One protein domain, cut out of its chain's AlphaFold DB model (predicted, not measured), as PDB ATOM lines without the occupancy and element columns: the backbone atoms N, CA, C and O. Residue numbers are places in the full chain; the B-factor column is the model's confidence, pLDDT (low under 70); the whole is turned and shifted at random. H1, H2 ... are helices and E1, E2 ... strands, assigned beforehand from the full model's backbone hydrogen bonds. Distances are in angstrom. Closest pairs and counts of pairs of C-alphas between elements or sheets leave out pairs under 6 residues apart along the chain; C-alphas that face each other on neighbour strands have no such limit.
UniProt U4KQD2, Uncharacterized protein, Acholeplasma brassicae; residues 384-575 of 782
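This is residues 384 to 575 of the 782 residues of an uncharacterized protein of Acholeplasma brassicae (UniProt U4KQD2). A strongly twisted sheet of six strands lies in the middle, curled round the long helix H5 on one face and covered on the other by H1 and H8, with H3 packed on both H1 and H8. H4, H6 and H7 only graze the sheet. The printed part has 192 residues, with named elements in the order E1 H1 H2 H3 E2 E3 H4 H5 H6 E4 E5 E6 H7 H8; the branched sheet is mixed. The class is mixed, helices and strands, with under half of the residues, 93, in named elements. The whole is compact and rounded, with a radius of gyration of the C-alphas of 16.1 A and spans of 40 by 40 by 29 A.

E1, residues 390 to 398, has E2 (442 to 445) and E3 (449 to 451) on one side and E4 (501 to 505) on the other side, each parallel to it. Within hydrogen-bond range are N 391 and O 442, N 397 and O 449, and N 394 and O 502, each 2.8 A. E6 (540 to 545) is parallel to E4, with N 503 and O 542 at 2.8 A, and forms a hairpin with the antiparallel E5 (521 to 524), with N 523 and O 541 at 2.9 A. H1 (407 to 416), H2 (419 to 422) and H3 (427 to 434) make with E1 and E2 a strand-helix-strand unit, two parallel neighbour strands with helices between. H1 runs along the strands over E1 and E2, at a height over the sheet of 8.3 A. H2 and H1 touch only at the corner, the closest C-alphas, 422 and 414, 6.0 A apart. H3 touches H1 at a shallow tilt of 11 degrees, C-alphas 427 and 415 being closest at 4.6 A. H8 (564 to 573), on the same face as H1, touches H3 about perpendicular at 74 degrees, closest at C-alphas 567 and 427, 5.5 A. H5 (469 to 481) is on the opposite face; its C-alpha 477 is 5.9 A from that of Phe 449, their closest pair. H4 (455 to 462) only just touches H5, with 3 pairs of C-alphas within 8 A, the closest 462 and 469 at 6.2 A. H6 (487 to 490) and H7 (546 to 550) touch no helix. Every O i to N i+4 pair is within range in H1, H3 and H5, 3 of 4 in H4, 5 of 6 in H8 and 0 of 1 in H7, where 2 of 2 O i to N i+3 pairs are; H2 and H6 are too short.

E1 begins at C-alpha 390 (-20.773, -31.249, -41.327) and is 26.0 A long. H5 is 18.8 A and E6 17.1 A long. H8, 14.7 A, ends at C-alpha 573 (-26.151, -32.559, -30.200).

The C-alphas farthest apart, Pro 529 and Asn 556, are 49.7 A apart. The printed part has no cut. The links E4 to E5, E5 to E6 and H7 to H8 are long. Model pLDDT is under 70 at residues 512 to 515 and 555 to 556.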
ATOM      1  N   PRO A 384     -20.377 -28.611 -33.186       95.56
ATOM      2  CA  PRO A 384     -20.006 -27.217 -32.996       95.56
ATOM      3  C   PRO A 384     -21.220 -26.288 -33.071       95.56
ATOM      4  O   PRO A 384     -21.915 -26.242 -34.084       95.56
ATOM      5  N   SER A 385     -21.442 -25.499 -32.016       96.12
ATOM      6  CA  SER A 385     -22.552 -24.542 -31.964       96.12
ATOM      7  C   SER A 385     -22.378 -23.338 -32.882       96.12
ATOM      8  O   SER A 385     -23.317 -22.570 -33.048       96.12
ATOM      9  N   THR A 386     -21.215 -23.159 -33.505       95.88
ATOM     10  CA  THR A 386     -20.951 -22.068 -34.448       95.88
ATOM     11  C   THR A 386     -20.125 -22.551 -35.638       95.88
ATOM     12  O   THR A 386     -19.503 -23.615 -35.610       95.88
ATOM     13  N   GLY A 387     -20.111 -21.758 -36.708       96.38
ATOM     14  CA  GLY A 387     -19.403 -22.063 -37.944       96.38
ATOM     15  C   GLY A 387     -20.246 -22.884 -38.920       96.38
ATOM     16  O   GLY A 387     -21.451 -22.681 -39.046       96.38
ATOM     17  N   ASN A 388     -19.581 -23.769 -39.665       97.06
ATOM     18  CA  ASN A 388     -20.191 -24.545 -40.749       97.06
ATOM     19  C   ASN A 388     -19.868 -26.046 -40.592       97.06
ATOM     20  O   ASN A 388     -19.128 -26.585 -41.420       97.06
ATOM     21  N   PRO A 389     -20.308 -26.700 -39.499       96.81
ATOM     22  CA  PRO A 389     -20.016 -28.107 -39.261       96.81
ATOM     23  C   PRO A 389     -20.748 -29.019 -40.253       96.81
ATOM     24  O   PRO A 389     -21.804 -28.663 -40.787       96.81
ATOM     25  N   LYS A 390     -20.188 -30.212 -40.470       96.12
ATOM     26  CA  LYS A 390     -20.773 -31.249 -41.327       96.12
ATOM     27  C   LYS A 390     -21.429 -32.363 -40.517       96.12
ATOM     28  O   LYS A 390     -20.776 -33.020 -39.712       96.12
ATOM     29  N   MET A 391     -22.689 -32.651 -40.828       97.75
ATOM     30  CA  MET A 391     -23.444 -33.773 -40.281       97.75
ATOM     31  C   MET A 391     -23.321 -35.026 -41.153       97.75
ATOM     32  O   MET A 391     -23.534 -34.989 -42.369       97.75
ATOM     33  N   LEU A 392     -23.016 -36.157 -40.513       98.50
ATOM     34  CA  LEU A 392     -23.016 -37.477 -41.134       98.50
ATOM     35  C   LEU A 392     -24.402 -38.119 -40.991       98.50
ATOM     36  O   LEU A 392     -24.780 -38.546 -39.900       98.50
ATOM     37  N   VAL A 393     -25.149 -38.251 -42.089       98.81
ATOM     38  CA  VAL A 393     -26.494 -38.845 -42.062       98.81
ATOM     39  C   VAL A 393     -26.442 -40.279 -42.593       98.81
ATOM     40  O   VAL A 393     -26.033 -40.532 -43.729       98.81
ATOM     41  N   LEU A 394     -26.877 -41.228 -41.761       98.81
ATOM     42  CA  LEU A 394     -26.832 -42.673 -41.982       98.81
ATOM     43  C   LEU A 394     -28.256 -43.249 -42.101       98.81
ATOM     44  O   LEU A 394     -28.878 -43.564 -41.084       98.81
ATOM     45  N   PRO A 395     -28.803 -43.439 -43.316       98.75
ATOM     46  CA  PRO A 395     -30.078 -44.128 -43.483       98.75
ATOM     47  C   PRO A 395     -29.942 -45.634 -43.197       98.75
ATOM     48  O   PRO A 395     -29.154 -46.330 -43.843       98.75
ATOM     49  N   ILE A 396     -30.730 -46.160 -42.256       98.69
ATOM     50  CA  ILE A 396     -30.689 -47.562 -41.806       98.69
ATOM     51  C   ILE A 396     -31.967 -48.294 -42.224       98.69
ATOM     52  O   ILE A 396     -33.055 -48.073 -41.698       98.69
ATOM     53  N   ALA A 397     -31.825 -49.221 -43.165       98.50
ATOM     54  CA  ALA A 397     -32.890 -50.094 -43.632       98.50
ATOM     55  C   ALA A 397     -32.841 -51.477 -42.969       98.50
ATOM     56  O   ALA A 397     -31.775 -51.985 -42.627       98.50
ATOM     57  N   PHE A 398     -33.987 -52.157 -42.897       98.19
ATOM     58  CA  PHE A 398     -34.084 -53.539 -42.423       98.19
ATOM     59  C   PHE A 398     -34.563 -54.484 -43.525       98.19
ATOM     60  O   PHE A 398     -35.271 -54.100 -44.456       98.19
ATOM     61  N   THR A 399     -34.258 -55.773 -43.382       94.50
ATOM     62  CA  THR A 399     -34.701 -56.815 -44.332       94.50
ATOM     63  C   THR A 399     -36.229 -56.935 -44.482       94.50
ATOM     64  O   THR A 399     -36.702 -57.424 -45.508       94.50
ATOM     65  N   ASN A 400     -37.005 -56.484 -43.490       96.31
ATOM     66  CA  ASN A 400     -38.473 -56.405 -43.508       96.31
ATOM     67  C   ASN A 400     -39.037 -54.991 -43.747       96.31
ATOM     68  O   ASN A 400     -40.216 -54.881 -44.079       96.31
ATOM     69  N   TYR A 401     -38.221 -53.946 -43.602       97.12
ATOM     70  CA  TYR A 401     -38.578 -52.549 -43.862       97.12
ATOM     71  C   TYR A 401     -37.474 -51.923 -44.717       97.12
ATOM     72  O   TYR A 401     -36.494 -51.377 -44.219       97.12
ATOM     73  N   THR A 402     -37.584 -52.077 -46.032       96.75
ATOM     74  CA  THR A 402     -36.582 -51.579 -46.982       96.75
ATOM     75  C   THR A 402     -36.675 -50.064 -47.137       96.75
ATOM     76  O   THR A 402     -37.790 -49.548 -47.211       96.75
ATOM     77  N   ALA A 403     -35.540 -49.378 -47.297       97.56
ATOM     78  CA  ALA A 403     -35.517 -47.952 -47.628       97.56
ATOM     79  C   ALA A 403     -36.407 -47.641 -48.852       97.56
ATOM     80  O   ALA A 403     -36.264 -48.309 -49.887       97.56
ATOM     81  N   PRO A 404     -37.323 -46.658 -48.769       96.81
ATOM     82  CA  PRO A 404     -38.055 -46.191 -49.936       96.81
ATOM     83  C   PRO A 404     -37.098 -45.517 -50.928       96.81
ATOM     84  O   PRO A 404     -36.067 -44.969 -50.551       96.81
ATOM     85  N   TYR A 405     -37.450 -45.535 -52.217       96.88
ATOM     86  CA  TYR A 405     -36.595 -44.993 -53.284       96.88
ATOM     87  C   TYR A 405     -36.230 -43.510 -53.077       96.88
ATOM     88  O   TYR A 405     -35.114 -43.107 -53.387       96.88
ATOM     89  N   GLU A 406     -37.144 -42.719 -52.510       97.12
ATOM     90  CA  GLU A 406     -36.937 -41.291 -52.236       97.12
ATOM     91  C   GLU A 406     -36.282 -41.007 -50.871       97.12
ATOM     92  O   GLU A 406     -36.113 -39.841 -50.540       97.12
ATOM     93  N   MET A 407     -35.897 -42.018 -50.074       97.94
ATOM     94  CA  MET A 407     -35.409 -41.814 -48.694       97.94
ATOM     95  C   MET A 407     -34.265 -40.796 -48.623       97.94
ATOM     96  O   MET A 407     -34.351 -39.819 -47.887       97.94
ATOM     97  N   VAL A 408     -33.231 -40.995 -49.445       98.56
ATOM     98  CA  VAL A 408     -32.072 -40.093 -49.523       98.56
ATOM     99  C   VAL A 408     -32.502 -38.710 -50.017       98.56
ATOM    100  O   VAL A 408     -32.189 -37.716 -49.375       98.56
ATOM    101  N   SER A 409     -33.300 -38.641 -51.090       98.44
ATOM    102  CA  SER A 409     -33.722 -37.363 -51.684       98.44
ATOM    103  C   SER A 409     -34.641 -36.555 -50.763       98.44
ATOM    104  O   SER A 409     -34.714 -35.334 -50.876       98.44
ATOM    105  N   ASN A 410     -35.396 -37.201 -49.875       98.56
ATOM    106  CA  ASN A 410     -36.224 -36.537 -48.872       98.56
ATOM    107  C   ASN A 410     -35.397 -36.097 -47.663       98.56
ATOM    108  O   ASN A 410     -35.600 -34.983 -47.191       98.56
ATOM    109  N   LEU A 411     -34.423 -36.900 -47.224       98.75
ATOM    110  CA  LEU A 411     -33.499 -36.498 -46.163       98.75
ATOM    111  C   LEU A 411     -32.627 -35.303 -46.579       98.75
ATOM    112  O   LEU A 411     -32.532 -34.335 -45.834       98.75
ATOM    113  N   GLU A 412     -32.109 -35.286 -47.811       98.62
ATOM    114  CA  GLU A 412     -31.414 -34.116 -48.375       98.62
ATOM    115  C   GLU A 412     -32.277 -32.839 -48.305       98.62
ATOM    116  O   GLU A 412     -31.781 -31.770 -47.961       98.62
ATOM    117  N   LYS A 413     -33.586 -32.940 -48.589       98.44
ATOM    118  CA  LYS A 413     -34.519 -31.797 -48.559       98.44
ATOM    119  C   LYS A 413     -34.888 -31.359 -47.142       98.44
ATOM    120  O   LYS A 413     -34.938 -30.161 -46.880       98.44
ATOM    121  N   VAL A 414     -35.189 -32.299 -46.245       98.19
ATOM    122  CA  VAL A 414     -35.650 -31.982 -44.883       98.19
ATOM    123  C   VAL A 414     -34.508 -31.452 -44.011       98.19
ATOM    124  O   VAL A 414     -34.726 -30.583 -43.171       98.19
ATOM    125  N   LEU A 415     -33.273 -31.893 -44.273       98.56
ATOM    126  CA  LEU A 415     -32.088 -31.453 -43.541       98.56
ATOM    127  C   LEU A 415     -31.435 -30.216 -44.181       98.56
ATOM    128  O   LEU A 415     -31.172 -29.243 -43.480       98.56
ATOM    129  N   PHE A 416     -31.247 -30.202 -45.507       98.31
ATOM    130  CA  PHE A 416     -30.426 -29.195 -46.211       98.31
ATOM    131  C   PHE A 416     -31.152 -28.493 -47.381       98.31
ATOM    132  O   PHE A 416     -30.537 -27.781 -48.174       98.31
ATOM    133  N   GLY A 417     -32.466 -28.698 -47.531       96.62
ATOM    134  CA  GLY A 417     -33.270 -28.123 -48.616       96.62
ATOM    135  C   GLY A 417     -33.807 -26.717 -48.345       96.62
ATOM    136  O   GLY A 417     -33.508 -26.079 -47.335       96.62
ATOM    137  N   THR A 418     -34.644 -26.224 -49.261       95.19
ATOM    138  CA  THR A 418     -35.283 -24.903 -49.167       95.19
ATOM    139  C   THR A 418     -36.664 -24.943 -48.507       95.19
ATOM    140  O   THR A 418     -37.336 -25.976 -48.466       95.19
ATOM    141  N   LYS A 419     -37.136 -23.766 -48.073       91.50
ATOM    142  CA  LYS A 419     -38.493 -23.519 -47.555       91.50
ATOM    143  C   LYS A 419     -39.597 -24.058 -48.469       91.50
ATOM    144  O   LYS A 419     -40.598 -24.581 -47.994       91.50
ATOM    145  N   GLU A 420     -39.420 -23.968 -49.784       93.50
ATOM    146  CA  GLU A 420     -40.368 -24.480 -50.779       93.50
ATOM    147  C   GLU A 420     -40.367 -26.012 -50.899       93.50
ATOM    148  O   GLU A 420     -41.333 -26.568 -51.413       93.50
ATOM    149  N   GLN A 421     -39.297 -26.690 -50.470       95.62
ATOM    150  CA  GLN A 421     -39.184 -28.154 -50.509       95.62
ATOM    151  C   GLN A 421     -39.714 -28.821 -49.236       95.62
ATOM    152  O   GLN A 421     -40.169 -29.959 -49.313       95.62
ATOM    153  N   THR A 422     -39.662 -28.135 -48.092       94.88
ATOM    154  CA  THR A 422     -40.229 -28.617 -46.818       94.88
ATOM    155  C   THR A 422     -41.625 -28.058 -46.543       94.88
ATOM    156  O   THR A 422     -42.417 -28.676 -45.842       94.88
ATOM    157  N   GLY A 423     -41.960 -26.891 -47.098       92.25
ATOM    158  CA  GLY A 423     -43.147 -26.110 -46.739       92.25
ATOM    159  C   GLY A 423     -42.924 -25.175 -45.540       92.25
ATOM    160  O   GLY A 423     -43.770 -24.318 -45.279       92.25
ATOM    161  N   TYR A 424     -41.791 -25.291 -44.834       92.44
ATOM    162  CA  TYR A 424     -41.457 -24.451 -43.684       92.44
ATOM    163  C   TYR A 424     -39.958 -24.136 -43.588       92.44
ATOM    164  O   TYR A 424     -39.502 -23.209 -44.249       92.44
ATOM    165  N   HIS A 425     -39.196 -24.862 -42.774       95.88
ATOM    166  CA  HIS A 425     -37.739 -24.768 -42.680       95.88
ATOM    167  C   HIS A 425     -37.173 -26.182 -42.786       95.88
ATOM    168  O   HIS A 425     -37.767 -27.126 -42.276       95.88
ATOM    169  N   SER A 426     -36.067 -26.333 -43.507       98.25
ATOM    170  CA  SER A 426     -35.143 -27.453 -43.310       98.25
ATOM    171  C   SER A 426     -34.307 -27.220 -42.050       98.25
ATOM    172  O   SER A 426     -34.180 -26.068 -41.623       98.25
ATOM    173  N   LEU A 427     -33.689 -28.269 -41.503       98.62
ATOM    174  CA  LEU A 427     -32.784 -28.175 -40.348       98.62
ATOM    175  C   LEU A 427     -31.723 -27.074 -40.532       98.62
ATOM    176  O   LEU A 427     -31.608 -26.188 -39.688       98.62
ATOM    177  N   GLN A 428     -31.017 -27.057 -41.667       98.44
ATOM    178  CA  GLN A 428     -30.031 -26.021 -41.996       98.44
ATOM    179  C   GLN A 428     -30.644 -24.617 -41.951       98.44
ATOM    180  O   GLN A 428     -30.098 -23.718 -41.315       98.44
ATOM    181  N   SER A 429     -31.792 -24.416 -42.608       98.44
ATOM    182  CA  SER A 429     -32.440 -23.098 -42.661       98.44
ATOM    183  C   SER A 429     -33.044 -22.657 -41.325       98.44
ATOM    184  O   SER A 429     -33.212 -21.460 -41.109       98.44
ATOM    185  N   TYR A 430     -33.381 -23.601 -40.441       98.62
ATOM    186  CA  TYR A 430     -33.814 -23.320 -39.079       98.62
ATOM    187  C   TYR A 430     -32.636 -22.825 -38.241       98.62
ATOM    188  O   TYR A 430     -32.688 -21.718 -37.709       98.62
ATOM    189  N   TYR A 431     -31.548 -23.600 -38.181       98.69
ATOM    190  CA  TYR A 431     -30.382 -23.249 -37.370       98.69
ATOM    191  C   TYR A 431     -29.687 -21.979 -37.859       98.69
ATOM    192  O   TYR A 431     -29.233 -21.187 -37.036       98.69
ATOM    193  N   LEU A 432     -29.693 -21.715 -39.168       98.44
ATOM    194  CA  LEU A 432     -29.190 -20.461 -39.728       98.44
ATOM    195  C   LEU A 432     -30.012 -19.237 -39.279       98.44
ATOM    196  O   LEU A 432     -29.427 -18.199 -38.974       98.44
ATOM    197  N   GLU A 433     -31.346 -19.341 -39.217       98.12
ATOM    198  CA  GLU A 433     -32.212 -18.249 -38.739       98.12
ATOM    199  C   GLU A 433     -32.136 -18.106 -37.210       98.12
ATOM    200  O   GLU A 433     -31.897 -17.009 -36.706       98.12
ATOM    201  N   SER A 434     -32.249 -19.216 -36.473       98.50
ATOM    202  CA  SER A 434     -32.221 -19.246 -35.006       98.50
ATOM    203  C   SER A 434     -30.898 -18.721 -34.435       98.50
ATOM    204  O   SER A 434     -30.902 -17.918 -33.500       98.50
ATOM    205  N   SER A 435     -29.762 -19.087 -35.033       98.50
ATOM    206  CA  SER A 435     -28.431 -18.652 -34.586       98.50
ATOM    207  C   SER A 435     -28.030 -17.242 -35.032       98.50
ATOM    208  O   SER A 435     -26.890 -16.843 -34.804       98.50
ATOM    209  N   TYR A 436     -28.915 -16.488 -35.696       97.38
ATOM    210  CA  TYR A 436     -28.595 -15.197 -36.331       97.38
ATOM    211  C   TYR A 436     -27.443 -15.288 -37.356       97.38
ATOM    212  O   TYR A 436     -26.720 -14.320 -37.590       97.38
ATOM    213  N   GLY A 437     -27.270 -16.458 -37.981       97.31
ATOM    214  CA  GLY A 437     -26.190 -16.750 -38.923       97.31
ATOM    215  C   GLY A 437     -24.877 -17.230 -38.294       97.31
ATOM    216  O   GLY A 437     -23.910 -17.413 -39.033       97.31
ATOM    217  N   ASN A 438     -24.815 -17.449 -36.975       96.69
ATOM    218  CA  ASN A 438     -23.615 -17.981 -36.315       96.69
ATOM    219  C   ASN A 438     -23.366 -19.471 -36.617       96.69
ATOM    220  O   ASN A 438     -22.218 -19.908 -36.545       96.69
ATOM    221  N   LEU A 439     -24.406 -20.237 -36.963       98.38
ATOM    222  CA  LEU A 439     -24.348 -21.668 -37.265       98.38
ATOM    223  C   LEU A 439     -25.030 -21.985 -38.602       98.38
ATOM    224  O   LEU A 439     -26.190 -21.639 -38.814       98.38
ATOM    225  N   SER A 440     -24.333 -22.710 -39.476       97.56
ATOM    226  CA  SER A 440     -24.883 -23.258 -40.719       97.56
ATOM    227  C   SER A 440     -24.503 -24.730 -40.859       97.56
ATOM    228  O   SER A 440     -23.420 -25.052 -41.340       97.56
ATOM    229  N   ILE A 441     -25.392 -25.629 -40.441       98.19
ATOM    230  CA  ILE A 441     -25.164 -27.078 -40.522       98.19
ATOM    231  C   ILE A 441     -25.313 -27.526 -41.982       98.19
ATOM    232  O   ILE A 441     -26.363 -27.325 -42.589       98.19
ATOM    233  N   ASP A 442     -24.272 -28.128 -42.547       95.81
ATOM    234  CA  ASP A 442     -24.296 -28.816 -43.847       95.81
ATOM    235  C   ASP A 442     -24.109 -30.327 -43.620       95.81
ATOM    236  O   ASP A 442     -23.917 -30.759 -42.483       95.81
ATOM    237  N   GLY A 443     -24.158 -31.165 -44.653       96.25
ATOM    238  CA  GLY A 443     -23.934 -32.597 -44.451       96.25
ATOM    239  C   GLY A 443     -24.104 -33.481 -45.674       96.25
ATOM    240  O   GLY A 443     -24.458 -33.037 -46.764       96.25
ATOM    241  N   ASP A 444     -23.848 -34.769 -45.467       97.12
ATOM    242  CA  ASP A 444     -23.902 -35.795 -46.503       97.12
ATOM    243  C   ASP A 444     -24.895 -36.897 -46.092       97.12
ATOM    244  O   ASP A 444     -24.755 -37.520 -45.036       97.12
ATOM    245  N   VAL A 445     -25.891 -37.172 -46.946       98.62
ATOM    246  CA  VAL A 445     -26.824 -38.300 -46.774       98.62
ATOM    247  C   VAL A 445     -26.304 -39.512 -47.536       98.62
ATOM    248  O   VAL A 445     -26.262 -39.524 -48.766       98.62
ATOM    249  N   LEU A 446     -25.888 -40.549 -46.807       98.50
ATOM    250  CA  LEU A 446     -25.272 -41.727 -47.414       98.50
ATOM    251  C   LEU A 446     -26.289 -42.675 -48.080       98.50
ATOM    252  O   LEU A 446     -27.495 -42.612 -47.847       98.50
ATOM    253  N   GLU A 447     -25.794 -43.604 -48.913       97.69
ATOM    254  CA  GLU A 447     -26.632 -44.702 -49.420       97.69
ATOM    255  C   GLU A 447     -27.158 -45.571 -48.255       97.69
ATOM    256  O   GLU A 447     -26.390 -45.841 -47.333       97.69
ATOM    257  N   PRO A 448     -28.412 -46.062 -48.268       98.44
ATOM    258  CA  PRO A 448     -28.940 -46.797 -47.123       98.44
ATOM    259  C   PRO A 448     -28.172 -48.084 -46.798       98.44
ATOM    260  O   PRO A 448     -28.056 -48.990 -47.631       98.44
ATOM    261  N   PHE A 449     -27.714 -48.200 -45.552       98.50
ATOM    262  CA  PHE A 449     -27.184 -49.440 -44.999       98.50
ATOM    263  C   PHE A 449     -28.342 -50.402 -44.697       98.50
ATOM    264  O   PHE A 449     -29.306 -50.029 -44.035       98.50
ATOM    265  N   VAL A 450     -28.264 -51.654 -45.162       98.50
ATOM    266  CA  VAL A 450     -29.269 -52.684 -44.844       98.50
ATOM    267  C   VAL A 450     -28.760 -53.562 -43.705       98.50
ATOM    268  O   VAL A 450     -27.879 -54.401 -43.909       98.50
ATOM    269  N   ALA A 451     -29.355 -53.405 -42.526       98.25
ATOM    270  CA  ALA A 451     -29.068 -54.212 -41.351       98.25
ATOM    271  C   ALA A 451     -29.319 -55.713 -41.627       98.25
ATOM    272  O   ALA A 451     -30.298 -56.070 -42.294       98.25
ATOM    273  N   PRO A 452     -28.462 -56.624 -41.120       97.44
ATOM    274  CA  PRO A 452     -28.515 -58.049 -41.464       97.44
ATOM    275  C   PRO A 452     -29.763 -58.782 -40.949       97.44
ATOM    276  O   PRO A 452     -30.118 -59.826 -41.498       97.44
ATOM    277  N   ASN A 453     -30.428 -58.256 -39.916       96.75
ATOM    278  CA  ASN A 453     -31.639 -58.839 -39.335       96.75
ATOM    279  C   ASN A 453     -32.896 -57.995 -39.644       96.75
ATOM    280  O   ASN A 453     -32.859 -57.003 -40.373       96.75
ATOM    281  N   THR A 454     -34.054 -58.427 -39.144       97.56
ATOM    282  CA  THR A 454     -35.301 -57.649 -39.205       97.56
ATOM    283  C   THR A 454     -35.366 -56.637 -38.061       97.56
ATOM    284  O   THR A 454     -34.771 -56.871 -37.015       97.56
ATOM    285  N   SER A 455     -36.153 -55.564 -38.182       95.69
ATOM    286  CA  SER A 455     -36.404 -54.648 -37.051       95.69
ATOM    287  C   SER A 455     -36.924 -55.403 -35.816       95.69
ATOM    288  O   SER A 455     -36.388 -55.268 -34.724       95.69
ATOM    289  N   GLY A 456     -37.858 -56.342 -36.003       95.38
ATOM    290  CA  GLY A 456     -38.357 -57.228 -34.942       95.38
ATOM    291  C   GLY A 456     -37.355 -58.270 -34.406       95.38
ATOM    292  O   GLY A 456     -37.733 -59.096 -33.571       95.38
ATOM    293  N   TYR A 457     -36.110 -58.311 -34.890       96.25
ATOM    294  CA  TYR A 457     -34.995 -58.937 -34.172       96.25
ATOM    295  C   TYR A 457     -34.437 -57.944 -33.149       96.25
ATOM    296  O   TYR A 457     -34.454 -58.249 -31.963       96.25
ATOM    297  N   TYR A 458     -34.048 -56.750 -33.602       95.75
ATOM    298  CA  TYR A 458     -33.451 -55.690 -32.785       95.75
ATOM    299  C   TYR A 458     -34.379 -55.239 -31.645       95.75
ATOM    300  O   TYR A 458     -33.980 -55.250 -30.487       95.75
ATOM    301  N   GLU A 459     -35.662 -55.016 -31.937       94.00
ATOM    302  CA  GLU A 459     -36.704 -54.706 -30.941       94.00
ATOM    303  C   GLU A 459     -36.816 -55.780 -29.842       94.00
ATOM    304  O   GLU A 459     -37.092 -55.489 -28.679       94.00
ATOM    305  N   ARG A 460     -36.616 -57.052 -30.206       94.62
ATOM    306  CA  ARG A 460     -36.673 -58.182 -29.270       94.62
ATOM    307  C   ARG A 460     -35.398 -58.289 -28.448       94.62
ATOM    308  O   ARG A 460     -35.480 -58.704 -27.302       94.62
ATOM    309  N   ASP A 461     -34.256 -57.974 -29.044       94.69
ATOM    310  CA  ASP A 461     -32.961 -57.991 -28.373       94.69
ATOM    311  C   ASP A 461     -32.900 -56.887 -27.309       94.69
ATOM    312  O   ASP A 461     -32.629 -57.174 -26.144       94.69
ATOM    313  N   TYR A 462     -33.357 -55.682 -27.666       92.75
ATOM    314  CA  TYR A 462     -33.596 -54.576 -26.737       92.75
ATOM    315  C   TYR A 462     -34.523 -54.991 -25.586       92.75
ATOM    316  O   TYR A 462     -34.145 -54.949 -24.417       92.75
ATOM    317  N   LYS A 463     -35.700 -55.554 -25.902       92.06
ATOM    318  CA  LYS A 463     -36.659 -56.064 -24.897       92.06
ATOM    319  C   LYS A 463     -36.163 -57.279 -24.090       92.06
ATOM    320  O   LYS A 463     -36.827 -57.663 -23.128       92.06
ATOM    321  N   ASN A 464     -35.030 -57.884 -24.452       93.81
ATOM    322  CA  ASN A 464     -34.353 -58.925 -23.671       93.81
ATOM    323  C   ASN A 464     -33.227 -58.366 -22.772       93.81
ATOM    324  O   ASN A 464     -32.591 -59.156 -22.071       93.81
ATOM    325  N   GLY A 465     -32.990 -57.049 -22.775       90.69
ATOM    326  CA  GLY A 465     -31.969 -56.372 -21.970       90.69
ATOM    327  C   GLY A 465     -30.670 -56.036 -22.712       90.69
ATOM    328  O   GLY A 465     -29.660 -55.809 -22.052       90.69
ATOM    329  N   ASN A 466     -30.654 -56.032 -24.053       91.38
ATOM    330  CA  ASN A 466     -29.556 -55.422 -24.810       91.38
ATOM    331  C   ASN A 466     -29.854 -53.933 -25.047       91.38
ATOM    332  O   ASN A 466     -30.463 -53.568 -26.048       91.38
ATOM    333  N   GLU A 467     -29.424 -53.078 -24.125       87.00
ATOM    334  CA  GLU A 467     -29.611 -51.620 -24.216       87.00
ATOM    335  C   GLU A 467     -28.759 -50.973 -25.334       87.00
ATOM    336  O   GLU A 467     -29.025 -49.843 -25.710       87.00
ATOM    337  N   TYR A 468     -27.812 -51.711 -25.935       91.06
ATOM    338  CA  TYR A 468     -26.831 -51.230 -26.926       91.06
ATOM    339  C   TYR A 468     -27.166 -51.635 -28.380       91.06
ATOM    340  O   TYR A 468     -26.285 -51.837 -29.221       91.06
ATOM    341  N   VAL A 469     -28.449 -51.820 -28.697       94.38
ATOM    342  CA  VAL A 469     -28.908 -52.256 -30.033       94.38
ATOM    343  C   VAL A 469     -28.644 -51.208 -31.123       94.38
ATOM    344  O   VAL A 469     -28.362 -51.548 -32.274       94.38
ATOM    345  N   ASP A 470     -28.729 -49.938 -30.765       94.44
ATOM    346  CA  ASP A 470     -28.366 -48.782 -31.580       94.44
ATOM    347  C   ASP A 470     -26.844 -48.641 -31.752       94.44
ATOM    348  O   ASP A 470     -26.396 -48.378 -32.866       94.44
ATOM    349  N   TYR A 471     -26.040 -48.927 -30.722       95.50
ATOM    350  CA  TYR A 471     -24.574 -48.996 -30.815       95.50
ATOM    351  C   TYR A 471     -24.136 -50.058 -31.839       95.50
ATOM    352  O   TYR A 471     -23.260 -49.796 -32.670       95.50
ATOM    353  N   ASP A 472     -24.765 -51.241 -31.818       95.06
ATOM    354  CA  ASP A 472     -24.550 -52.297 -32.815       95.06
ATOM    355  C   ASP A 472     -24.899 -51.798 -34.233       95.06
ATOM    356  O   ASP A 472     -24.138 -52.009 -35.184       95.06
ATOM    357  N   LEU A 473     -26.050 -51.132 -34.399       97.69
ATOM    358  CA  LEU A 473     -26.509 -50.595 -35.688       97.69
ATOM    359  C   LEU A 473     -25.585 -49.492 -36.224       97.69
ATOM    360  O   LEU A 473     -25.220 -49.543 -37.404       97.69
ATOM    361  N   LEU A 474     -25.162 -48.561 -35.366       97.69
ATOM    362  CA  LEU A 474     -24.208 -47.496 -35.673       97.69
ATOM    363  C   LEU A 474     -22.888 -48.081 -36.164       97.69
ATOM    364  O   LEU A 474     -22.410 -47.745 -37.248       97.69
ATOM    365  N   GLU A 475     -22.314 -49.016 -35.404       96.38
ATOM    366  CA  GLU A 475     -21.034 -49.615 -35.754       96.38
ATOM    367  C   GLU A 475     -21.111 -50.412 -37.066       96.38
ATOM    368  O   GLU A 475     -20.187 -50.367 -37.886       96.38
ATOM    369  N   MET A 476     -22.213 -51.131 -37.307       97.25
ATOM    370  CA  MET A 476     -22.427 -51.832 -38.574       97.25
ATOM    371  C   MET A 476     -22.539 -50.862 -39.761       97.25
ATOM    372  O   MET A 476     -21.956 -51.134 -40.815       97.25
ATOM    373  N   ALA A 477     -23.232 -49.731 -39.596       98.19
ATOM    374  CA  ALA A 477     -23.356 -48.702 -40.626       98.19
ATOM    375  C   ALA A 477     -22.003 -48.026 -40.923       98.19
ATOM    376  O   ALA A 477     -21.596 -47.950 -42.086       98.19
ATOM    377  N   LEU A 478     -21.253 -47.621 -39.891       97.75
ATOM    378  CA  LEU A 478     -19.922 -47.028 -40.053       97.75
ATOM    379  C   LEU A 478     -18.951 -48.003 -40.744       97.75
ATOM    380  O   LEU A 478     -18.341 -47.676 -41.761       97.75
ATOM    381  N   ASN A 479     -18.881 -49.261 -40.294       97.00
ATOM    382  CA  ASN A 479     -18.055 -50.284 -40.950       97.00
ATOM    383  C   ASN A 479     -18.452 -50.534 -42.418       97.00
ATOM    384  O   ASN A 479     -17.586 -50.805 -43.254       97.00
ATOM    385  N   TYR A 480     -19.743 -50.450 -42.758       97.94
ATOM    386  CA  TYR A 480     -20.211 -50.587 -44.138       97.94
ATOM    387  C   TYR A 480     -19.708 -49.435 -45.028       97.94
ATOM    388  O   TYR A 480     -19.304 -49.672 -46.173       97.94
ATOM    389  N   HIS A 481     -19.672 -48.200 -44.525       98.06
ATOM    390  CA  HIS A 481     -19.257 -47.027 -45.301       98.06
ATOM    391  C   HIS A 481     -17.744 -46.714 -45.257       98.06
ATOM    392  O   HIS A 481     -17.268 -46.032 -46.163       98.06
ATOM    393  N   ASN A 482     -16.956 -47.320 -44.356       95.69
ATOM    394  CA  ASN A 482     -15.493 -47.139 -44.175       95.69
ATOM    395  C   ASN A 482     -14.581 -47.458 -45.391       95.69
ATOM    396  O   ASN A 482     -13.358 -47.446 -45.294       95.69
ATOM    397  N   SER A 483     -15.125 -47.800 -46.558       95.50
ATOM    398  CA  SER A 483     -14.351 -47.904 -47.816       95.50
ATOM    399  C   SER A 483     -14.816 -46.927 -48.901       95.50
ATOM    400  O   SER A 483     -14.361 -46.998 -50.044       95.50
ATOM    401  N   ARG A 484     -15.755 -46.043 -48.548       94.38
ATOM    402  CA  ARG A 484     -16.514 -45.156 -49.441       94.38
ATOM    403  C   ARG A 484     -16.513 -43.704 -48.962       94.38
ATOM    404  O   ARG A 484     -16.595 -42.807 -49.792       94.38
ATOM    405  N   VAL A 485     -16.459 -43.510 -47.648       96.31
ATOM    406  CA  VAL A 485     -16.487 -42.223 -46.952       96.31
ATOM    407  C   VAL A 485     -15.175 -42.066 -46.195       96.31
ATOM    408  O   VAL A 485     -14.679 -43.047 -45.654       96.31
ATOM    409  N   ASP A 486     -14.634 -40.850 -46.208       97.38
ATOM    410  CA  ASP A 486     -13.579 -40.401 -45.299       97.38
ATOM    411  C   ASP A 486     -14.268 -39.754 -44.096       97.38
ATOM    412  O   ASP A 486     -14.998 -38.770 -44.270       97.38
ATOM    413  N   TYR A 487     -14.108 -40.334 -42.909       98.00
ATOM    414  CA  TYR A 487     -14.775 -39.845 -41.701       98.00
ATOM    415  C   TYR A 487     -14.125 -38.613 -41.078       98.00
ATOM    416  O   TYR A 487     -14.800 -37.880 -40.361       98.00
ATOM    417  N   SER A 488     -12.860 -38.326 -41.399       97.00
ATOM    418  CA  SER A 488     -12.157 -37.162 -40.846       97.00
ATOM    419  C   SER A 488     -12.742 -35.819 -41.306       97.00
ATOM    420  O   SER A 488     -12.487 -34.792 -40.691       97.00
ATOM    421  N   GLN A 489     -13.577 -35.809 -42.354       96.81
ATOM    422  CA  GLN A 489     -14.256 -34.597 -42.831       96.81
ATOM    423  C   GLN A 489     -15.420 -34.121 -41.940       96.81
ATOM    424  O   GLN A 489     -15.951 -33.043 -42.197       96.81
ATOM    425  N   TYR A 490     -15.852 -34.941 -40.975       97.50
ATOM    426  CA  TYR A 490     -16.934 -34.628 -40.032       97.50
ATOM    427  C   TYR A 490     -16.393 -34.279 -38.633       97.50
ATOM    428  O   TYR A 490     -17.153 -34.303 -37.677       97.50
ATOM    429  N   ASP A 491     -15.091 -34.009 -38.509       96.81
ATOM    430  CA  ASP A 491     -14.430 -33.467 -37.312       96.81
ATOM    431  C   ASP A 491     -14.043 -32.011 -37.616       96.81
ATOM    432  O   ASP A 491     -12.917 -31.698 -38.020       96.81
ATOM    433  N   SER A 492     -15.029 -31.111 -37.567       93.69
ATOM    434  CA  SER A 492     -14.871 -29.739 -38.064       93.69
ATOM    435  C   SER A 492     -14.048 -28.872 -37.113       93.69
ATOM    436  O   SER A 492     -13.437 -27.895 -37.556       93.69
ATOM    437  N   ASP A 493     -14.011 -29.213 -35.820       92.12
ATOM    438  CA  ASP A 493     -13.250 -28.477 -34.805       92.12
ATOM    439  C   ASP A 493     -11.934 -29.144 -34.358       92.12
ATOM    440  O   ASP A 493     -11.126 -28.497 -33.684       92.12
ATOM    441  N   ASN A 494     -11.630 -30.327 -34.908       93.62
ATOM    442  CA  ASN A 494     -10.384 -31.086 -34.756       93.62
ATOM    443  C   ASN A 494     -10.159 -31.616 -33.324       93.62
ATOM    444  O   ASN A 494      -9.010 -31.688 -32.866       93.62
ATOM    445  N   ASP A 495     -11.228 -31.992 -32.610       93.00
ATOM    446  CA  ASP A 495     -11.151 -32.638 -31.288       93.00
ATOM    447  C   ASP A 495     -10.947 -34.172 -31.355       93.00
ATOM    448  O   ASP A 495     -10.639 -34.819 -30.343       93.00
ATOM    449  N   GLY A 496     -10.986 -34.750 -32.561       94.94
ATOM    450  CA  GLY A 496     -10.749 -36.169 -32.826       94.94
ATOM    451  C   GLY A 496     -12.014 -37.028 -32.803       94.94
ATOM    452  O   GLY A 496     -11.903 -38.262 -32.739       94.94
ATOM    453  N   TYR A 497     -13.194 -36.412 -32.827       96.19
ATOM    454  CA  TYR A 497     -14.495 -37.070 -32.881       96.19
ATOM    455  C   TYR A 497     -15.311 -36.588 -34.089       96.19
ATOM    456  O   TYR A 497     -15.064 -35.533 -34.658       96.19
ATOM    457  N   ILE A 498     -16.277 -37.398 -34.514       97.31
ATOM    458  CA  ILE A 498     -17.275 -36.998 -35.503       97.31
ATOM    459  C   ILE A 498     -18.265 -36.063 -34.797       97.31
ATOM    460  O   ILE A 498     -18.969 -36.510 -33.893       97.31
ATOM    461  N   ASP A 499     -18.333 -34.801 -35.235       95.94
ATOM    462  CA  ASP A 499     -19.164 -33.723 -34.681       95.94
ATOM    463  C   ASP A 499     -20.618 -34.166 -34.461       95.94
ATOM    464  O   ASP A 499     -21.239 -33.858 -33.449       95.94
ATOM    465  N   SER A 500     -21.198 -34.849 -35.453       94.44
ATOM    466  CA  SER A 500     -22.597 -35.274 -35.416       94.44
ATOM    467  C   SER A 500     -22.879 -36.457 -36.332       94.44
ATOM    468  O   SER A 500     -22.477 -36.486 -37.499       94.44
ATOM    469  N   ILE A 501     -23.634 -37.419 -35.802       98.31
ATOM    470  CA  ILE A 501     -24.133 -38.577 -36.542       98.31
ATOM    471  C   ILE A 501     -25.655 -38.625 -36.417       98.31
ATOM    472  O   ILE A 501     -26.189 -38.578 -35.316       98.31
ATOM    473  N   MET A 502     -26.367 -38.768 -37.530       98.81
ATOM    474  CA  MET A 502     -27.821 -38.932 -37.539       98.81
ATOM    475  C   MET A 502     -28.194 -40.273 -38.168       98.81
ATOM    476  O   MET A 502     -28.123 -40.445 -39.385       98.81
ATOM    477  N   MET A 503     -28.596 -41.236 -37.341       98.75
ATOM    478  CA  MET A 503     -29.128 -42.520 -37.786       98.75
ATOM    479  C   MET A 503     -30.629 -42.405 -38.054       98.75
ATOM    480  O   MET A 503     -31.418 -42.268 -37.121       98.75
ATOM    481  N   VAL A 504     -31.028 -42.515 -39.325       98.75
ATOM    482  CA  VAL A 504     -32.443 -42.461 -39.721       98.75
ATOM    483  C   VAL A 504     -32.927 -43.843 -40.139       98.75
ATOM    484  O   VAL A 504     -32.589 -44.320 -41.225       98.75
ATOM    485  N   TYR A 505     -33.717 -44.506 -39.298       98.38
ATOM    486  CA  TYR A 505     -34.153 -45.884 -39.531       98.38
ATOM    487  C   TYR A 505     -35.510 -46.000 -40.245       98.38
ATOM    488  O   TYR A 505     -36.350 -45.107 -40.205       98.38
ATOM    489  N   THR A 506     -35.754 -47.136 -40.903       97.88
ATOM    490  CA  THR A 506     -37.000 -47.419 -41.653       97.88
ATOM    491  C   THR A 506     -38.036 -48.256 -40.892       97.88
ATOM    492  O   THR A 506     -39.079 -48.604 -41.452       97.88
ATOM    493  N   ALA A 507     -37.743 -48.669 -39.657       95.19
ATOM    494  CA  ALA A 507     -38.730 -49.319 -38.798       95.19
ATOM    495  C   ALA A 507     -39.840 -48.315 -38.415       95.19
ATOM    496  O   ALA A 507     -39.505 -47.166 -38.135       95.19
ATOM    497  N   PRO A 508     -41.127 -48.715 -38.390       92.00
ATOM    498  CA  PRO A 508     -42.205 -47.786 -38.066       92.00
ATOM    499  C   PRO A 508     -42.150 -47.278 -36.625       92.00
ATOM    500  O   PRO A 508     -41.991 -48.082 -35.703       92.00
ATOM    501  N   VAL A 509     -42.365 -45.975 -36.450       90.75
ATOM    502  CA  VAL A 509     -42.408 -45.298 -35.141       90.75
ATOM    503  C   VAL A 509     -43.758 -45.537 -34.454       90.75
ATOM    504  O   VAL A 509     -44.815 -45.508 -35.091       90.75
ATOM    505  N   SER A 510     -43.752 -45.752 -33.133       81.88
ATOM    506  CA  SER A 510     -44.978 -45.936 -32.343       81.88
ATOM    507  C   SER A 510     -45.404 -44.659 -31.607       81.88
ATOM    508  O   SER A 510     -45.321 -44.564 -30.387       81.88
ATOM    509  N   PHE A 511     -45.982 -43.702 -32.340       78.25
ATOM    510  CA  PHE A 511     -46.515 -42.425 -31.814       78.25
ATOM    511  C   PHE A 511     -47.573 -42.533 -30.691       78.25
ATOM    512  O   PHE A 511     -48.009 -41.524 -30.153       78.25
ATOM    513  N   ASN A 512     -48.038 -43.740 -30.345       66.69
ATOM    514  CA  ASN A 512     -49.001 -43.973 -29.255       66.69
ATOM    515  C   ASN A 512     -48.360 -44.641 -28.022       66.69
ATOM    516  O   ASN A 512     -49.074 -45.015 -27.089       66.69
ATOM    517  N   SER A 513     -47.043 -44.853 -28.035       58.53
ATOM    518  CA  SER A 513     -46.281 -45.437 -26.933       58.53
ATOM    519  C   SER A 513     -44.843 -44.910 -26.948       58.53
ATOM    520  O   SER A 513     -43.940 -45.604 -27.418       58.53
ATOM    521  N   GLY A 514     -44.635 -43.701 -26.420       54.84
ATOM    522  CA  GLY A 514     -43.290 -43.246 -26.055       54.84
ATOM    523  C   GLY A 514     -42.633 -44.248 -25.095       54.84
ATOM    524  O   GLY A 514     -43.341 -44.908 -24.327       54.84
ATOM    525  N   SER A 515     -41.303 -44.376 -25.154       58.69
ATOM    526  CA  SER A 515     -40.471 -45.419 -24.506       58.69
ATOM    527  C   SER A 515     -40.442 -46.819 -25.165       58.69
ATOM    528  O   SER A 515     -40.451 -47.851 -24.488       58.69
ATOM    529  N   ASP A 516     -40.311 -46.894 -26.495       79.31
ATOM    530  CA  ASP A 516     -39.719 -48.080 -27.139       79.31
ATOM    531  C   ASP A 516     -38.484 -47.732 -27.991       79.31
ATOM    532  O   ASP A 516     -38.167 -46.562 -28.181       79.31
ATOM    533  N   LEU A 517     -37.754 -48.760 -28.450       90.00
ATOM    534  CA  LEU A 517     -36.528 -48.619 -29.254       90.00
ATOM    535  C   LEU A 517     -36.717 -47.710 -30.482       90.00
ATOM    536  O   LEU A 517     -35.754 -47.121 -30.952       90.00
ATOM    537  N   TRP A 518     -37.933 -47.623 -31.023       93.12
ATOM    538  CA  TRP A 518     -38.269 -46.845 -32.214       93.12
ATOM    539  C   TRP A 518     -38.918 -45.500 -31.859       93.12
ATOM    540  O   TRP A 518     -39.782 -45.010 -32.590       93.12
ATOM    541  N   TRP A 519     -38.507 -44.902 -30.740       92.56
ATOM    542  CA  TRP A 519     -38.667 -43.469 -30.501       92.56
ATOM    543  C   TRP A 519     -37.514 -42.672 -31.143       92.56
ATOM    544  O   TRP A 519     -36.595 -43.263 -31.723       92.56
ATOM    545  N   ALA A 520     -37.595 -41.342 -31.108       93.88
ATOM    546  CA  ALA A 520     -36.454 -40.472 -31.383       93.88
ATOM    547  C   ALA A 520     -35.701 -40.203 -30.074       93.88
ATOM    548  O   ALA A 520     -36.330 -40.133 -29.018       93.88
ATOM    549  N   TYR A 521     -34.373 -40.154 -30.133       93.62
ATOM    550  CA  TYR A 521     -33.534 -39.681 -29.036       93.62
ATOM    551  C   TYR A 521     -32.122 -39.359 -29.528       93.62
ATOM    552  O   TYR A 521     -31.668 -39.849 -30.571       93.62
ATOM    553  N   THR A 522     -31.396 -38.607 -28.707       96.19
ATOM    554  CA  THR A 522     -29.977 -38.308 -28.878       96.19
ATOM    555  C   THR A 522     -29.182 -38.893 -27.716       96.19
ATOM    556  O   THR A 522     -29.589 -38.789 -26.561       96.19
ATOM    557  N   TYR A 523     -28.047 -39.532 -27.999       94.56
ATOM    558  CA  TYR A 523     -27.213 -40.160 -26.971       94.56
ATOM    559  C   TYR A 523     -25.718 -40.101 -27.305       94.56
ATOM    560  O   TYR A 523     -25.327 -39.708 -28.405       94.56
ATOM    561  N   GLN A 524     -24.872 -40.474 -26.343       94.06
ATOM    562  CA  GLN A 524     -23.419 -40.514 -26.500       94.06
ATOM    563  C   GLN A 524     -22.924 -41.946 -26.739       94.06
ATOM    564  O   GLN A 524     -23.135 -42.824 -25.909       94.06
ATOM    565  N   TYR A 525     -22.231 -42.194 -27.852       93.19
ATOM    566  CA  TYR A 525     -21.670 -43.506 -28.172       93.19
ATOM    567  C   TYR A 525     -20.339 -43.768 -27.456       93.19
ATOM    568  O   TYR A 525     -19.296 -43.219 -27.812       93.19
ATOM    569  N   GLU A 526     -20.340 -44.718 -26.523       87.31
ATOM    570  CA  GLU A 526     -19.123 -45.197 -25.858       87.31
ATOM    571  C   GLU A 526     -18.681 -46.574 -26.387       87.31
ATOM    572  O   GLU A 526     -19.313 -47.600 -26.130       87.31
ATOM    573  N   SER A 527     -17.546 -46.639 -27.095       81.88
ATOM    574  CA  SER A 527     -16.991 -47.917 -27.581       81.88
ATOM    575  C   SER A 527     -15.865 -48.465 -26.700       81.88
ATOM    576  O   SER A 527     -14.858 -47.805 -26.448       81.88
ATOM    577  N   SER A 528     -15.988 -49.737 -26.300       82.31
ATOM    578  CA  SER A 528     -14.947 -50.479 -25.580       82.31
ATOM    579  C   SER A 528     -14.663 -51.835 -26.251       82.31
ATOM    580  O   SER A 528     -15.528 -52.711 -26.254       82.31
ATOM    581  N   PRO A 529     -13.465 -52.055 -26.837       87.00
ATOM    582  CA  PRO A 529     -12.383 -51.084 -27.019       87.00
ATOM    583  C   PRO A 529     -12.766 -49.964 -27.999       87.00
ATOM    584  O   PRO A 529     -13.531 -50.201 -28.934       87.00
ATOM    585  N   VAL A 530     -12.169 -48.783 -27.812       88.94
ATOM    586  CA  VAL A 530     -12.385 -47.594 -28.656       88.94
ATOM    587  C   VAL A 530     -12.091 -47.897 -30.126       88.94
ATOM    588  O   VAL A 530     -11.035 -48.451 -30.454       88.94
ATOM    589  N   LYS A 531     -13.015 -47.509 -31.010       92.25
ATOM    590  CA  LYS A 531     -12.914 -47.709 -32.464       92.25
ATOM    591  C   LYS A 531     -12.619 -46.395 -33.179       92.25
ATOM    592  O   LYS A 531     -13.112 -45.344 -32.789       92.25
ATOM    593  N   TYR A 532     -11.798 -46.484 -34.222       94.50
ATOM    594  CA  TYR A 532     -11.367 -45.349 -35.032       94.50
ATOM    595  C   TYR A 532     -11.763 -45.571 -36.487       94.50
ATOM    596  O   TYR A 532     -11.500 -46.640 -37.044       94.50
ATOM    597  N   PHE A 533     -12.320 -44.532 -37.092       95.25
ATOM    598  CA  PHE A 533     -12.726 -44.461 -38.486       95.25
ATOM    599  C   PHE A 533     -11.969 -43.273 -39.099       95.25
ATOM    600  O   PHE A 533     -12.095 -42.152 -38.627       95.25
ATOM    601  N   ASP A 534     -11.053 -43.536 -40.035       96.44
ATOM    602  CA  ASP A 534     -10.121 -42.552 -40.635       96.44
ATOM    603  C   ASP A 534      -9.349 -41.633 -39.657       96.44
ATOM    604  O   ASP A 534      -8.845 -40.577 -40.028       96.44
ATOM    605  N   GLY A 535      -9.172 -42.080 -38.410       95.31
ATOM    606  CA  GLY A 535      -8.436 -41.362 -37.361       95.31
ATOM    607  C   GLY A 535      -9.317 -40.649 -36.335       95.31
ATOM    608  O   GLY A 535      -8.804 -40.303 -35.272       95.31
ATOM    609  N   VAL A 536     -10.619 -40.521 -36.596       96.81
ATOM    610  CA  VAL A 536     -11.618 -39.949 -35.677       96.81
ATOM    611  C   VAL A 536     -12.471 -41.047 -35.031       96.81
ATOM    612  O   VAL A 536     -12.417 -42.213 -35.435       96.81
ATOM    613  N   LYS A 537     -13.233 -40.704 -33.991       95.94
ATOM    614  CA  LYS A 537     -14.135 -41.615 -33.259       95.94
ATOM    615  C   LYS A 537     -15.593 -41.190 -33.445       95.94
ATOM    616  O   LYS A 537     -15.863 -40.008 -33.601       95.94
ATOM    617  N   ALA A 538     -16.528 -42.133 -33.378       95.94
ATOM    618  CA  ALA A 538     -17.935 -41.790 -33.155       95.94
ATOM    619  C   ALA A 538     -18.150 -41.365 -31.691       95.94
ATOM    620  O   ALA A 538     -17.429 -41.849 -30.817       95.94
ATOM    621  N   ASP A 539     -19.118 -40.478 -31.459       93.25
ATOM    622  CA  ASP A 539     -19.473 -39.933 -30.142       93.25
ATOM    623  C   ASP A 539     -20.986 -39.654 -30.094       93.25
ATOM    624  O   ASP A 539     -21.771 -40.596 -30.159       93.25
ATOM    625  N   TYR A 540     -21.439 -38.400 -30.044       95.94
ATOM    626  CA  TYR A 540     -22.871 -38.091 -30.015       95.94
ATOM    627  C   TYR A 540     -23.599 -38.463 -31.320       95.94
ATOM    628  O   TYR A 540     -23.134 -38.175 -32.429       95.94
ATOM    629  N   TYR A 541     -24.770 -39.089 -31.183       97.81
ATOM    630  CA  TYR A 541     -25.631 -39.472 -32.299       97.81
ATOM    631  C   TYR A 541     -27.115 -39.263 -31.997       97.81
ATOM    632  O   TYR A 541     -27.565 -39.437 -30.869       97.81
ATOM    633  N   ILE A 542     -27.877 -38.974 -33.050       98.44
ATOM    634  CA  ILE A 542     -29.340 -39.039 -33.080       98.44
ATOM    635  C   ILE A 542     -29.743 -40.421 -33.604       98.44
ATOM    636  O   ILE A 542     -29.187 -40.885 -34.606       98.44
ATOM    637  N   PHE A 543     -30.731 -41.063 -32.984       97.56
ATOM    638  CA  PHE A 543     -31.393 -42.265 -33.495       97.56
ATOM    639  C   PHE A 543     -32.888 -41.986 -33.655       97.56
ATOM    640  O   PHE A 543     -33.594 -41.792 -32.674       97.56
ATOM    641  N   MET A 544     -33.384 -41.937 -34.896       97.06
ATOM    642  CA  MET A 544     -34.777 -41.553 -35.159       97.06
ATOM    643  C   MET A 544     -35.378 -42.210 -36.405       97.06
ATOM    644  O   MET A 544     -34.676 -42.650 -37.319       97.06
ATOM    645  N   GLY A 545     -36.706 -42.275 -36.453       96.94
ATOM    646  CA  GLY A 545     -37.434 -42.882 -37.561       96.94
ATOM    647  C   GLY A 545     -37.576 -41.967 -38.771       96.94
ATOM    648  O   GLY A 545     -37.787 -40.764 -38.655       96.94
ATOM    649  N   TYR A 546     -37.546 -42.556 -39.962       97.50
ATOM    650  CA  TYR A 546     -37.868 -41.856 -41.206       97.50
ATOM    651  C   TYR A 546     -39.311 -41.319 -41.218       97.50
ATOM    652  O   TYR A 546     -39.566 -40.292 -41.838       97.50
ATOM    653  N   ASP A 547     -40.232 -41.969 -40.498       94.56
ATOM    654  CA  ASP A 547     -41.648 -41.584 -40.405       94.56
ATOM    655  C   ASP A 547     -41.867 -40.175 -39.808       94.56
ATOM    656  O   ASP A 547     -42.904 -39.567 -40.069       94.56
ATOM    657  N   PHE A 548     -40.902 -39.613 -39.062       94.62
ATOM    658  CA  PHE A 548     -41.006 -38.251 -38.510       94.62
ATOM    659  C   PHE A 548     -41.091 -37.156 -39.592       94.62
ATOM    660  O   PHE A 548     -41.639 -36.088 -39.329       94.62
ATOM    661  N   ILE A 549     -40.657 -37.413 -40.839       95.19
ATOM    662  CA  ILE A 549     -40.849 -36.444 -41.941       95.19
ATOM    663  C   ILE A 549     -42.328 -36.216 -42.291       95.19
ATOM    664  O   ILE A 549     -42.657 -35.191 -42.886       95.19
ATOM    665  N   ASP A 550     -43.197 -37.172 -41.954       91.50
ATOM    666  CA  ASP A 550     -44.638 -37.141 -42.220       91.50
ATOM    667  C   ASP A 550     -45.443 -36.753 -40.954       91.50
ATOM    668  O   ASP A 550     -46.678 -36.806 -40.956       91.50
ATOM    669  N   GLU A 551     -44.771 -36.353 -39.863       88.19
ATOM    670  CA  GLU A 551     -45.419 -35.905 -38.626       88.19
ATOM    671  C   GLU A 551     -46.249 -34.629 -38.854       88.19
ATOM    672  O   GLU A 551     -45.840 -33.693 -39.548       88.19
ATOM    673  N   VAL A 552     -47.440 -34.579 -38.252       83.44
ATOM    674  CA  VAL A 552     -48.395 -33.478 -38.422       83.44
ATOM    675  C   VAL A 552     -48.081 -32.355 -37.435       83.44
ATOM    676  O   VAL A 552     -48.175 -32.553 -36.229       83.44
ATOM    677  N   VAL A 553     -47.776 -31.159 -37.948       79.50
ATOM    678  CA  VAL A 553     -47.334 -30.009 -37.132       79.50
ATOM    679  C   VAL A 553     -48.408 -29.522 -36.166       79.50
ATOM    680  O   VAL A 553     -48.086 -29.126 -35.056       79.50
ATOM    681  N   ASN A 554     -49.671 -29.490 -36.593       71.31
ATOM    682  CA  ASN A 554     -50.830 -29.286 -35.725       71.31
ATOM    683  C   ASN A 554     -52.113 -29.738 -36.434       71.31
ATOM    684  O   ASN A 554     -52.111 -30.014 -37.637       71.31
ATOM    685  N   ASP A 555     -53.236 -29.749 -35.709       65.25
ATOM    686  CA  ASP A 555     -54.559 -29.930 -36.304       65.25
ATOM    687  C   ASP A 555     -54.778 -28.920 -37.454       65.25
ATOM    688  O   ASP A 555     -55.153 -27.766 -37.235       65.25
ATOM    689  N   ASN A 556     -54.654 -29.424 -38.690       64.38
ATOM    690  CA  ASN A 556     -54.810 -28.759 -39.995       64.38
ATOM    691  C   ASN A 556     -53.559 -28.117 -40.649       64.38
ATOM    692  O   ASN A 556     -53.707 -27.618 -41.768       64.38
ATOM    693  N   VAL A 557     -52.351 -28.185 -40.073       76.44
ATOM    694  CA  VAL A 557     -51.099 -27.814 -40.777       76.44
ATOM    695  C   VAL A 557     -50.289 -29.058 -41.140       76.44
ATOM    696  O   VAL A 557     -49.792 -29.777 -40.279       76.44
ATOM    697  N   TYR A 558     -50.130 -29.265 -42.447       81.62
ATOM    698  CA  TYR A 558     -49.287 -30.299 -43.045       81.62
ATOM    699  C   TYR A 558     -48.129 -29.625 -43.780       81.62
ATOM    700  O   TYR A 558     -48.345 -28.651 -44.506       81.62
ATOM    701  N   LEU A 559     -46.924 -30.152 -43.590       89.69
ATOM    702  CA  LEU A 559     -45.730 -29.770 -44.340       89.69
ATOM    703  C   LEU A 559     -45.522 -30.728 -45.519       89.69
ATOM    704  O   LEU A 559     -46.112 -31.804 -45.559       89.69
ATOM    705  N   GLU A 560     -44.709 -30.321 -46.496       92.75
ATOM    706  CA  GLU A 560     -44.301 -31.208 -47.600       92.75
ATOM    707  C   GLU A 560     -43.265 -32.230 -47.102       92.75
ATOM    708  O   GLU A 560     -43.288 -33.383 -47.523       92.75
ATOM    709  N   LEU A 561     -42.385 -31.799 -46.184       95.19
ATOM    710  CA  LEU A 561     -41.486 -32.624 -45.371       95.19
ATOM    711  C   LEU A 561     -41.277 -31.919 -44.022       95.19
ATOM    712  O   LEU A 561     -40.801 -30.782 -43.997       95.19
ATOM    713  N   ASN A 562     -41.631 -32.564 -42.912       95.50
ATOM    714  CA  ASN A 562     -41.501 -32.002 -41.570       95.50
ATOM    715  C   ASN A 562     -40.082 -32.203 -41.005       95.50
ATOM    716  O   ASN A 562     -39.589 -33.325 -40.920       95.50
ATOM    717  N   ALA A 563     -39.427 -31.109 -40.613       96.88
ATOM    718  CA  ALA A 563     -38.086 -31.112 -40.029       96.88
ATOM    719  C   ALA A 563     -38.073 -30.945 -38.499       96.88
ATOM    720  O   ALA A 563     -36.997 -30.981 -37.912       96.88
ATOM    721  N   LEU A 564     -39.218 -30.720 -37.844       96.12
ATOM    722  CA  LEU A 564     -39.250 -30.223 -36.463       96.12
ATOM    723  C   LEU A 564     -38.624 -31.198 -35.454       96.12
ATOM    724  O   LEU A 564     -37.788 -30.772 -34.666       96.12
ATOM    725  N   THR A 565     -38.912 -32.501 -35.531       96.12
ATOM    726  CA  THR A 565     -38.258 -33.509 -34.671       96.12
ATOM    727  C   THR A 565     -36.751 -33.599 -34.938       96.12
ATOM    728  O   THR A 565     -35.958 -33.685 -34.011       96.12
ATOM    729  N   PHE A 566     -36.330 -33.513 -36.208       98.31
ATOM    730  CA  PHE A 566     -34.907 -33.505 -36.583       98.31
ATOM    731  C   PHE A 566     -34.178 -32.282 -36.005       98.31
ATOM    732  O   PHE A 566     -33.007 -32.370 -35.643       98.31
ATOM    733  N   ILE A 567     -34.870 -31.142 -35.938       98.62
ATOM    734  CA  ILE A 567     -34.380 -29.908 -35.325       98.62
ATOM    735  C   ILE A 567     -34.279 -30.081 -33.804       98.62
ATOM    736  O   ILE A 567     -33.209 -29.839 -33.265       98.62
ATOM    737  N   HIS A 568     -35.333 -30.554 -33.134       98.19
ATOM    738  CA  HIS A 568     -35.342 -30.818 -31.690       98.19
ATOM    739  C   HIS A 568     -34.152 -31.696 -31.256       98.19
ATOM    740  O   HIS A 568     -33.305 -31.247 -30.487       98.19
ATOM    741  N   GLU A 569     -33.990 -32.876 -31.863       98.25
ATOM    742  CA  GLU A 569     -32.884 -33.803 -31.566       98.25
ATOM    743  C   GLU A 569     -31.494 -33.191 -31.825       98.25
ATOM    744  O   GLU A 569     -30.528 -33.409 -31.091       98.25
ATOM    745  N   THR A 570     -31.375 -32.338 -32.844       98.50
ATOM    746  CA  THR A 570     -30.121 -31.618 -33.120       98.50
ATOM    747  C   THR A 570     -29.794 -30.585 -32.033       98.50
ATOM    748  O   THR A 570     -28.623 -30.258 -31.839       98.50
ATOM    749  N   GLY A 571     -30.781 -30.126 -31.261       98.31
ATOM    750  CA  GLY A 571     -30.572 -29.303 -30.071       98.31
ATOM    751  C   GLY A 571     -29.766 -30.032 -28.996       98.31
ATOM    752  O   GLY A 571     -28.863 -29.441 -28.401       98.31
ATOM    753  N   HIS A 572     -29.994 -31.333 -28.810       97.81
ATOM    754  CA  HIS A 572     -29.208 -32.140 -27.878       97.81
ATOM    755  C   HIS A 572     -27.765 -32.332 -28.345       97.81
ATOM    756  O   HIS A 572     -26.856 -32.232 -27.523       97.81
ATOM    757  N   LEU A 573     -27.518 -32.509 -29.652       97.50
ATOM    758  CA  LEU A 573     -26.151 -32.559 -30.200       97.50
ATOM    759  C   LEU A 573     -25.341 -31.277 -29.936       97.50
ATOM    760  O   LEU A 573     -24.112 -31.323 -29.952       97.50
ATOM    761  N   LEU A 574     -26.027 -30.153 -29.717       97.56
ATOM    762  CA  LEU A 574     -25.458 -28.850 -29.369       97.56
ATOM    763  C   LEU A 574     -25.295 -28.637 -27.849       97.56
ATOM    764  O   LEU A 574     -24.746 -27.617 -27.430       97.56
ATOM    765  N   GLY A 575     -25.773 -29.571 -27.022       95.62
ATOM    766  CA  GLY A 575     -25.723 -29.501 -25.559       95.62
ATOM    767  C   GLY A 575     -26.938 -28.861 -24.892       95.62
ATOM    768  O   GLY A 575     -26.839 -28.456 -23.734       95.62
TER     769      GLY A 575